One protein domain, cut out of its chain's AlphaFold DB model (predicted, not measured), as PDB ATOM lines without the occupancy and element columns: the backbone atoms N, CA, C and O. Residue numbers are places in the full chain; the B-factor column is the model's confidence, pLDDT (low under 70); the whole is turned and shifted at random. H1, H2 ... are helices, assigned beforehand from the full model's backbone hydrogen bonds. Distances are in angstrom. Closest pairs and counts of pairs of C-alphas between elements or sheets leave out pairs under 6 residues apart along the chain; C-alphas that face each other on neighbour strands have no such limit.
ATOM      1  N   LEU A  26     135.073 114.672  81.117       57.03
ATOM      2  CA  LEU A  26     134.124 114.833  80.021       57.03
ATOM      3  C   LEU A  26     133.402 116.169  80.200       57.03
ATOM      4  O   LEU A  26     132.925 116.439  81.301       57.03
ATOM      5  N   ALA A  27     133.288 116.963  79.135       59.97
ATOM      6  CA  ALA A  27     132.571 118.237  79.141       59.97
ATOM      7  C   ALA A  27     131.374 118.205  78.169       59.97
ATOM      8  O   ALA A  27     131.483 118.687  77.038       59.97
ATOM      9  N   PRO A  28     130.238 117.578  78.532       54.28
ATOM     10  CA  PRO A  28     129.039 117.645  77.708       54.28
ATOM     11  C   PRO A  28     128.485 119.075  77.702       54.28
ATOM     12  O   PRO A  28     128.249 119.671  78.753       54.28
ATOM     13  N   ARG A  29     128.227 119.624  76.512       48.44
ATOM     14  CA  ARG A  29     127.489 120.882  76.373       48.44
ATOM     15  C   ARG A  29     125.998 120.598  76.547       48.44
ATOM     16  O   ARG A  29     125.373 120.057  75.639       48.44
ATOM     17  N   LEU A  30     125.438 120.945  77.703       55.09
ATOM     18  CA  LEU A  30     123.989 120.933  77.924       55.09
ATOM     19  C   LEU A  30     123.454 122.352  77.699       55.09
ATOM     20  O   LEU A  30     123.865 123.275  78.388       55.09
ATOM     21  N   GLU A  31     122.563 122.541  76.723       58.72
ATOM     22  CA  GLU A  31     122.023 123.872  76.374       58.72
ATOM     23  C   GLU A  31     121.058 124.437  77.433       58.72
ATOM     24  O   GLU A  31     120.807 125.639  77.466       58.72
ATOM     25  N   GLU A  32     120.546 123.583  78.320       61.34
ATOM     26  CA  GLU A  32     119.581 123.934  79.370       61.34
ATOM     27  C   GLU A  32     120.217 124.642  80.580       61.34
ATOM     28  O   GLU A  32     119.536 125.354  81.316       61.34
ATOM     29  N   PHE A  33     121.532 124.508  80.768       56.09
ATOM     30  CA  PHE A  33     122.257 125.151  81.859       56.09
ATOM     31  C   PHE A  33     123.364 126.030  81.281       56.09
ATOM     32  O   PHE A  33     124.226 125.558  80.550       56.09
ATOM     33  N   ALA A  34     123.391 127.312  81.653       59.47
ATOM     34  CA  ALA A  34     124.476 128.239  81.310       59.47
ATOM     35  C   ALA A  34     125.779 127.945  82.094       59.47
ATOM     36  O   ALA A  34     126.491 128.863  82.498       59.47
ATOM     37  N   ALA A  35     126.061 126.670  82.363       59.78
ATOM     38  CA  ALA A  35     127.188 126.198  83.146       59.78
ATOM     39  C   ALA A  35     127.913 125.078  82.396       59.78
ATOM     40  O   ALA A  35     127.293 124.164  81.852       59.78
ATOM     41  N   GLU A  36     129.241 125.140  82.403       66.25
ATOM     42  CA  GLU A  36     130.086 124.055  81.917       66.25
ATOM     43  C   GLU A  36     130.079 122.917  82.942       66.25
ATOM     44  O   GLU A  36     130.464 123.094  84.101       66.25
ATOM     45  N   ILE A  37     129.603 121.745  82.520       66.88
ATOM     46  CA  ILE A  37     129.544 120.550  83.361       66.88
ATOM     47  C   ILE A  37     130.751 119.686  83.040       66.88
ATOM     48  O   ILE A  37     131.008 119.383  81.880       66.88
ATOM     49  N   HIS A  38     131.447 119.245  84.083       70.88
ATOM     50  CA  HIS A  38     132.584 118.341  83.978       70.88
ATOM     51  C   HIS A  38     132.292 117.043  84.735       70.88
ATOM     52  O   HIS A  38     131.797 117.075  85.862       70.88
ATOM     53  N   GLY A  39     132.600 115.896  84.130       69.75
ATOM     54  CA  GLY A  39     132.460 114.575  84.750       69.75
ATOM     55  C   GLY A  39     133.778 113.812  84.755       69.75
ATOM     56  O   GLY A  39     134.485 113.825  83.757       69.75
ATOM     57  N   ILE A  40     134.107 113.135  85.857       77.00
ATOM     58  CA  ILE A  40     135.330 112.329  85.980       77.00
ATOM     59  C   ILE A  40     135.017 110.867  85.663       77.00
ATOM     60  O   ILE A  40     134.070 110.302  86.213       77.00
ATOM     61  N   LEU A  41     135.832 110.232  84.817       75.88
ATOM     62  CA  LEU A  41     135.718 108.795  84.570       75.88
ATOM     63  C   LEU A  41     136.189 107.964  85.768       75.88
ATOM     64  O   LEU A  41     137.251 108.208  86.343       75.88
ATOM     65  N   THR A  42     135.417 106.930  86.098       79.62
ATOM     66  CA  THR A  42     135.726 105.958  87.151       79.62
ATOM     67  C   THR A  42     135.995 104.579  86.560       79.62
ATOM     68  O   THR A  42     135.463 104.224  85.512       79.62
ATOM     69  N   THR A  43     136.837 103.799  87.226       82.50
ATOM     70  CA  THR A  43     137.193 102.421  86.875       82.50
ATOM     71  C   THR A  43     137.209 101.548  88.134       82.50
ATOM     72  O   THR A  43     137.020 102.046  89.248       82.50
ATOM     73  N   ALA A  44     137.398 100.240  87.969       83.06
ATOM     74  CA  ALA A  44     137.533  99.317  89.090       83.06
ATOM     75  C   ALA A  44     138.766  99.668  89.939       83.06
ATOM     76  O   ALA A  44     139.800 100.078  89.409       83.06
ATOM     77  N   ALA A  45     138.656  99.509  91.258       82.31
ATOM     78  CA  ALA A  45     139.774  99.744  92.162       82.31
ATOM     79  C   ALA A  45     140.921  98.754  91.883       82.31
ATOM     80  O   ALA A  45     140.698  97.564  91.661       82.31
ATOM     81  N   ASN A  46     142.158  99.252  91.895       80.06
ATOM     82  CA  ASN A  46     143.347  98.405  91.830       80.06
ATOM     83  C   ASN A  46     143.666  97.794  93.208       80.06
ATOM     84  O   ASN A  46     143.069  98.170  94.214       80.06
ATOM     85  N   GLU A  47     144.636  96.884  93.283       80.12
ATOM     86  CA  GLU A  47     145.010  96.188  94.528       80.12
ATOM     87  C   GLU A  47     145.345  97.126  95.702       80.12
ATOM     88  O   GLU A  47     145.106  96.769  96.851       80.12
ATOM     89  N   GLY A  48     145.863  98.328  95.428       78.31
ATOM     90  CA  GLY A  48     146.170  99.317  96.464       78.31
ATOM     91  C   GLY A  48     144.941 100.075  96.971       78.31
ATOM     92  O   GLY A  48     144.859 100.391  98.154       78.31
ATOM     93  N   VAL A  49     143.981 100.365  96.090       76.69
ATOM     94  CA  VAL A  49     142.761 101.113  96.435       76.69
ATOM     95  C   VAL A  49     141.669 100.186  96.972       76.69
ATOM     96  O   VAL A  49     140.916 100.596  97.849       76.69
ATOM     97  N   THR A  50     141.599  98.934  96.515       79.62
ATOM     98  CA  THR A  50     140.557  97.965  96.899       79.62
ATOM     99  C   THR A  50     140.375  97.798  98.414       79.62
ATOM    100  O   THR A  50     139.224  97.792  98.851       79.62
ATOM    101  N   PRO A  51     141.436  97.723  99.246       80.88
ATOM    102  CA  PRO A  51     141.291  97.609 100.699       80.88
ATOM    103  C   PRO A  51     140.648  98.831 101.371       80.88
ATOM    104  O   PRO A  51     140.140  98.714 102.482       80.88
ATOM    105  N   ILE A  52     140.693  99.997 100.720       77.00
ATOM    106  CA  ILE A  52     140.230 101.281 101.264       77.00
ATOM    107  C   ILE A  52     138.877 101.667 100.652       77.00
ATOM    108  O   ILE A  52     137.968 102.103 101.352       77.00
ATOM    109  N   HIS A  53     138.732 101.511  99.335       72.44
ATOM    110  CA  HIS A  53     137.526 101.845  98.588       72.44
ATOM    111  C   HIS A  53     137.329 100.871  97.406       72.44
ATOM    112  O   HIS A  53     137.706 101.172  96.271       72.44
ATOM    113  N   PRO A  54     136.702  99.701  97.633       80.50
ATOM    114  CA  PRO A  54     136.586  98.638  96.625       80.50
ATOM    115  C   PRO A  54     135.637  98.975  95.470       80.50
ATOM    116  O   PRO A  54     135.658  98.317  94.434       80.50
ATOM    117  N   LYS A  55     134.779  99.989  95.635       84.62
ATOM    118  CA  LYS A  55     133.684 100.271  94.701       84.62
ATOM    119  C   LYS A  55     134.165 100.827  93.363       84.62
ATOM    120  O   LYS A  55     133.637 100.448  92.326       84.62
ATOM    121  N   ALA A  56     135.101 101.769  93.396       79.56
ATOM    122  CA  ALA A  56     135.637 102.420  92.207       79.56
ATOM    123  C   ALA A  56     136.844 103.285  92.572       79.56
ATOM    124  O   ALA A  56     136.947 103.768  93.703       79.56
ATOM    125  N   MET A  57     137.696 103.549  91.587       82.38
ATOM    126  CA  MET A  57     138.719 104.591  91.632       82.38
ATOM    127  C   MET A  57     138.578 105.515  90.413       82.38
ATOM    128  O   MET A  57     138.088 105.073  89.372       82.38
ATOM    129  N   PRO A  58     138.977 106.793  90.496       79.69
ATOM    130  CA  PRO A  58     139.051 107.638  89.311       79.69
ATOM    131  C   PRO A  58     140.121 107.115  88.342       79.69
ATOM    132  O   PRO A  58     141.143 106.574  88.770       79.69
ATOM    133  N   VAL A  59     139.908 107.308  87.041       78.25
ATOM    134  CA  VAL A  59     140.957 107.092  86.036       78.25
ATOM    135  C   VAL A  59     141.988 108.209  86.161       78.25
ATOM    136  O   VAL A  59     141.647 109.394  86.146       78.25
ATOM    137  N   ILE A  60     143.255 107.820  86.302       79.06
ATOM    138  CA  ILE A  60     144.389 108.732  86.461       79.06
ATOM    139  C   ILE A  60     145.358 108.473  85.310       79.06
ATOM    140  O   ILE A  60     145.910 107.380  85.203       79.06
ATOM    141  N   LEU A  61     145.588 109.484  84.470       75.38
ATOM    142  CA  LEU A  61     146.595 109.430  83.412       75.38
ATOM    143  C   LEU A  61     147.918 109.972  83.951       75.38
ATOM    144  O   LEU A  61     147.994 111.126  84.373       75.38
ATOM    145  N   ILE A  62     148.956 109.140  83.954       76.31
ATOM    146  CA  ILE A  62     150.243 109.480  84.583       76.31
ATOM    147  C   ILE A  62     151.290 109.877  83.540       76.31
ATOM    148  O   ILE A  62     152.111 110.753  83.799       76.31
ATOM    149  N   ALA A  63     151.254 109.251  82.366       77.44
ATOM    150  CA  ALA A  63     152.239 109.467  81.321       77.44
ATOM    151  C   ALA A  63     151.813 110.623  80.381       77.44
ATOM    152  O   ALA A  63     150.628 110.713  80.043       77.44
ATOM    153  N   PRO A  64     152.736 111.517  79.969       78.31
ATOM    154  CA  PRO A  64     152.405 112.662  79.114       78.31
ATOM    155  C   PRO A  64     151.804 112.290  77.754       78.31
ATOM    156  O   PRO A  64     150.891 112.956  77.279       78.31
ATOM    157  N   ASP A  65     152.263 111.193  77.157       77.88
ATOM    158  CA  ASP A  65     151.718 110.635  75.915       77.88
ATOM    159  C   ASP A  65     150.239 110.243  76.058       77.88
ATOM    160  O   ASP A  65     149.431 110.499  75.164       77.88
ATOM    161  N   ALA A  66     149.851 109.698  77.211       76.50
ATOM    162  CA  ALA A  66     148.456 109.410  77.517       76.50
ATOM    163  C   ALA A  66     147.613 110.693  77.628       76.50
ATOM    164  O   ALA A  66     146.430 110.669  77.292       76.50
ATOM    165  N   TRP A  67     148.195 111.821  78.057       80.50
ATOM    166  CA  TRP A  67     147.499 113.114  78.074       80.50
ATOM    167  C   TRP A  67     147.238 113.625  76.661       80.50
ATOM    168  O   TRP A  67     146.125 114.059  76.371       80.50
ATOM    169  N   ASP A  68     148.238 113.535  75.784       80.44
ATOM    170  CA  ASP A  68     148.119 113.971  74.391       80.44
ATOM    171  C   ASP A  68     147.065 113.149  73.646       80.44
ATOM    172  O   ASP A  68     146.213 113.709  72.949       80.44
ATOM    173  N   VAL A  69     147.060 111.829  73.858       79.62
ATOM    174  CA  VAL A  69     146.019 110.940  73.328       79.62
ATOM    175  C   VAL A  69     144.651 111.312  73.898       79.62
ATOM    176  O   VAL A  69     143.686 111.406  73.146       79.62
ATOM    177  N   TRP A  70     144.546 111.581  75.199       82.50
ATOM    178  CA  TRP A  70     143.270 111.938  75.822       82.50
ATOM    179  C   TRP A  70     142.690 113.267  75.322       82.50
ATOM    180  O   TRP A  70     141.486 113.372  75.101       82.50
ATOM    181  N   LEU A  71     143.534 114.286  75.154       83.56
ATOM    182  CA  LEU A  71     143.106 115.635  74.779       83.56
ATOM    183  C   LEU A  71     142.913 115.813  73.269       83.56
ATOM    184  O   LEU A  71     142.169 116.707  72.867       83.56
ATOM    185  N   SER A  72     143.574 114.993  72.443       84.12
ATOM    186  CA  SER A  72     143.671 115.243  70.997       84.12
ATOM    187  C   SER A  72     143.232 114.079  70.109       84.12
ATOM    188  O   SER A  72     142.884 114.310  68.949       84.12
ATOM    189  N   ALA A  73     143.262 112.830  70.591       82.25
ATOM    190  CA  ALA A  73     142.926 111.681  69.752       82.25
ATOM    191  C   ALA A  73     141.404 111.506  69.596       82.25
ATOM    192  O   ALA A  73     140.625 111.906  70.465       82.25
ATOM    193  N   PRO A  74     140.943 110.846  68.515       86.81
ATOM    194  CA  PRO A  74     139.550 110.444  68.391       86.81
ATOM    195  C   PRO A  74     139.108 109.591  69.583       86.81
ATOM    196  O   PRO A  74     139.851 108.727  70.054       86.81
ATOM    197  N   TRP A  75     137.853 109.758  70.010       80.00
ATOM    198  CA  TRP A  75     137.280 109.024  71.145       80.00
ATOM    199  C   TRP A  75     137.483 107.503  71.066       80.00
ATOM    200  O   TRP A  75     137.717 106.855  72.081       80.00
ATOM    201  N   ALA A  76     137.441 106.933  69.856       79.31
ATOM    202  CA  ALA A  76     137.661 105.507  69.632       79.31
ATOM    203  C   ALA A  76     139.018 105.000  70.152       79.31
ATOM    204  O   ALA A  76     139.093 103.833  70.510       79.31
ATOM    205  N   MET A  77     140.037 105.865  70.211       73.12
ATOM    206  CA  MET A  77     141.361 105.575  70.768       73.12
ATOM    207  C   MET A  77     141.475 106.036  72.226       73.12
ATOM    208  O   MET A  77     142.006 105.318  73.064       73.12
ATOM    209  N   ALA A  78     140.944 107.220  72.553       76.69
ATOM    210  CA  ALA A  78     141.042 107.781  73.902       76.69
ATOM    211  C   ALA A  78     140.294 106.942  74.954       76.69
ATOM    212  O   ALA A  78     140.753 106.827  76.089       76.69
ATOM    213  N   LYS A  79     139.171 106.311  74.584       76.75
ATOM    214  CA  LYS A  79     138.397 105.453  75.493       76.75
ATOM    215  C   LYS A  79     139.184 104.234  75.981       76.75
ATOM    216  O   LYS A  79     138.867 103.723  77.043       76.75
ATOM    217  N   ASP A  80     140.190 103.778  75.237       79.69
ATOM    218  CA  ASP A  80     140.978 102.598  75.613       79.69
ATOM    219  C   ASP A  80     141.963 102.917  76.753       79.69
ATOM    220  O   ASP A  80     142.482 102.014  77.404       79.69
ATOM    221  N   LEU A  81     142.156 104.206  77.071       75.94
ATOM    222  CA  LEU A  81     142.830 104.660  78.292       75.94
ATOM    223  C   LEU A  81     141.951 104.492  79.548       75.94
ATOM    224  O   LEU A  81     142.409 104.730  80.667       75.94
ATOM    225  N   HIS A  82     140.681 104.095  79.387       72.06
ATOM    226  CA  HIS A  82     139.765 103.805  80.486       72.06
ATOM    227  C   HIS A  82     140.110 102.455  81.122       72.06
ATOM    228  O   HIS A  82     139.673 101.393  80.690       72.06
TER     229      HIS A  82
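AT A GLANCE: This is residues 26 to 82 of the 114 residues of an uncharacterized protein of Acidocella sp. MX-AZ02 (UniProt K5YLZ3). What is the main picture? There is little regular structure: a long, winding stretch with no named element, residues 26 to 63, makes the longest axis, and a small helical hairpin, H1 and H2, sits to one side of it. How is it made up? The printed part has 57 residues, 16 of them in two named helices, H1 then H2, with no named strand: all helix. It is loose, radius of gyration of the C-alphas 14.2 A, spanning 41 by 27 by 17 A.

IN THESE COORDINATES: Where is H1? Residues 64 to 72, 12.2 A long, from C-alpha 64 at (152.405, 112.662, 79.114). Where is H2? Residues 75 to 81, 10.0 A, ending at C-alpha 81 at (142.830, 104.660, 78.292).

HOW THE PARTS SIT: Is the long stretch paired? Residues 42 to 43 pair with residues 57 to 58, antiparallel. How do the helices stand? Across a tight link, H1 and H2 touch, their closest C-alphas, of Trp 70 and Ala 78, 5.1 A apart. They run opposite ways at a shallow tilt of 28 degrees. Are their backbones regular in hydrogen-bond range? In H1 every O i to N i+4 pair is within range; in H2 1 of 3, and 3 of 4 O i to N i+3 pairs.

THE WHOLE: How large is it? The two farthest C-alphas, of Glu 31 and Pro 51, are 40.7 A apart, and the printed part has no cut. Where is confidence low? Residues 26 to 37 and residue 39 are under 70.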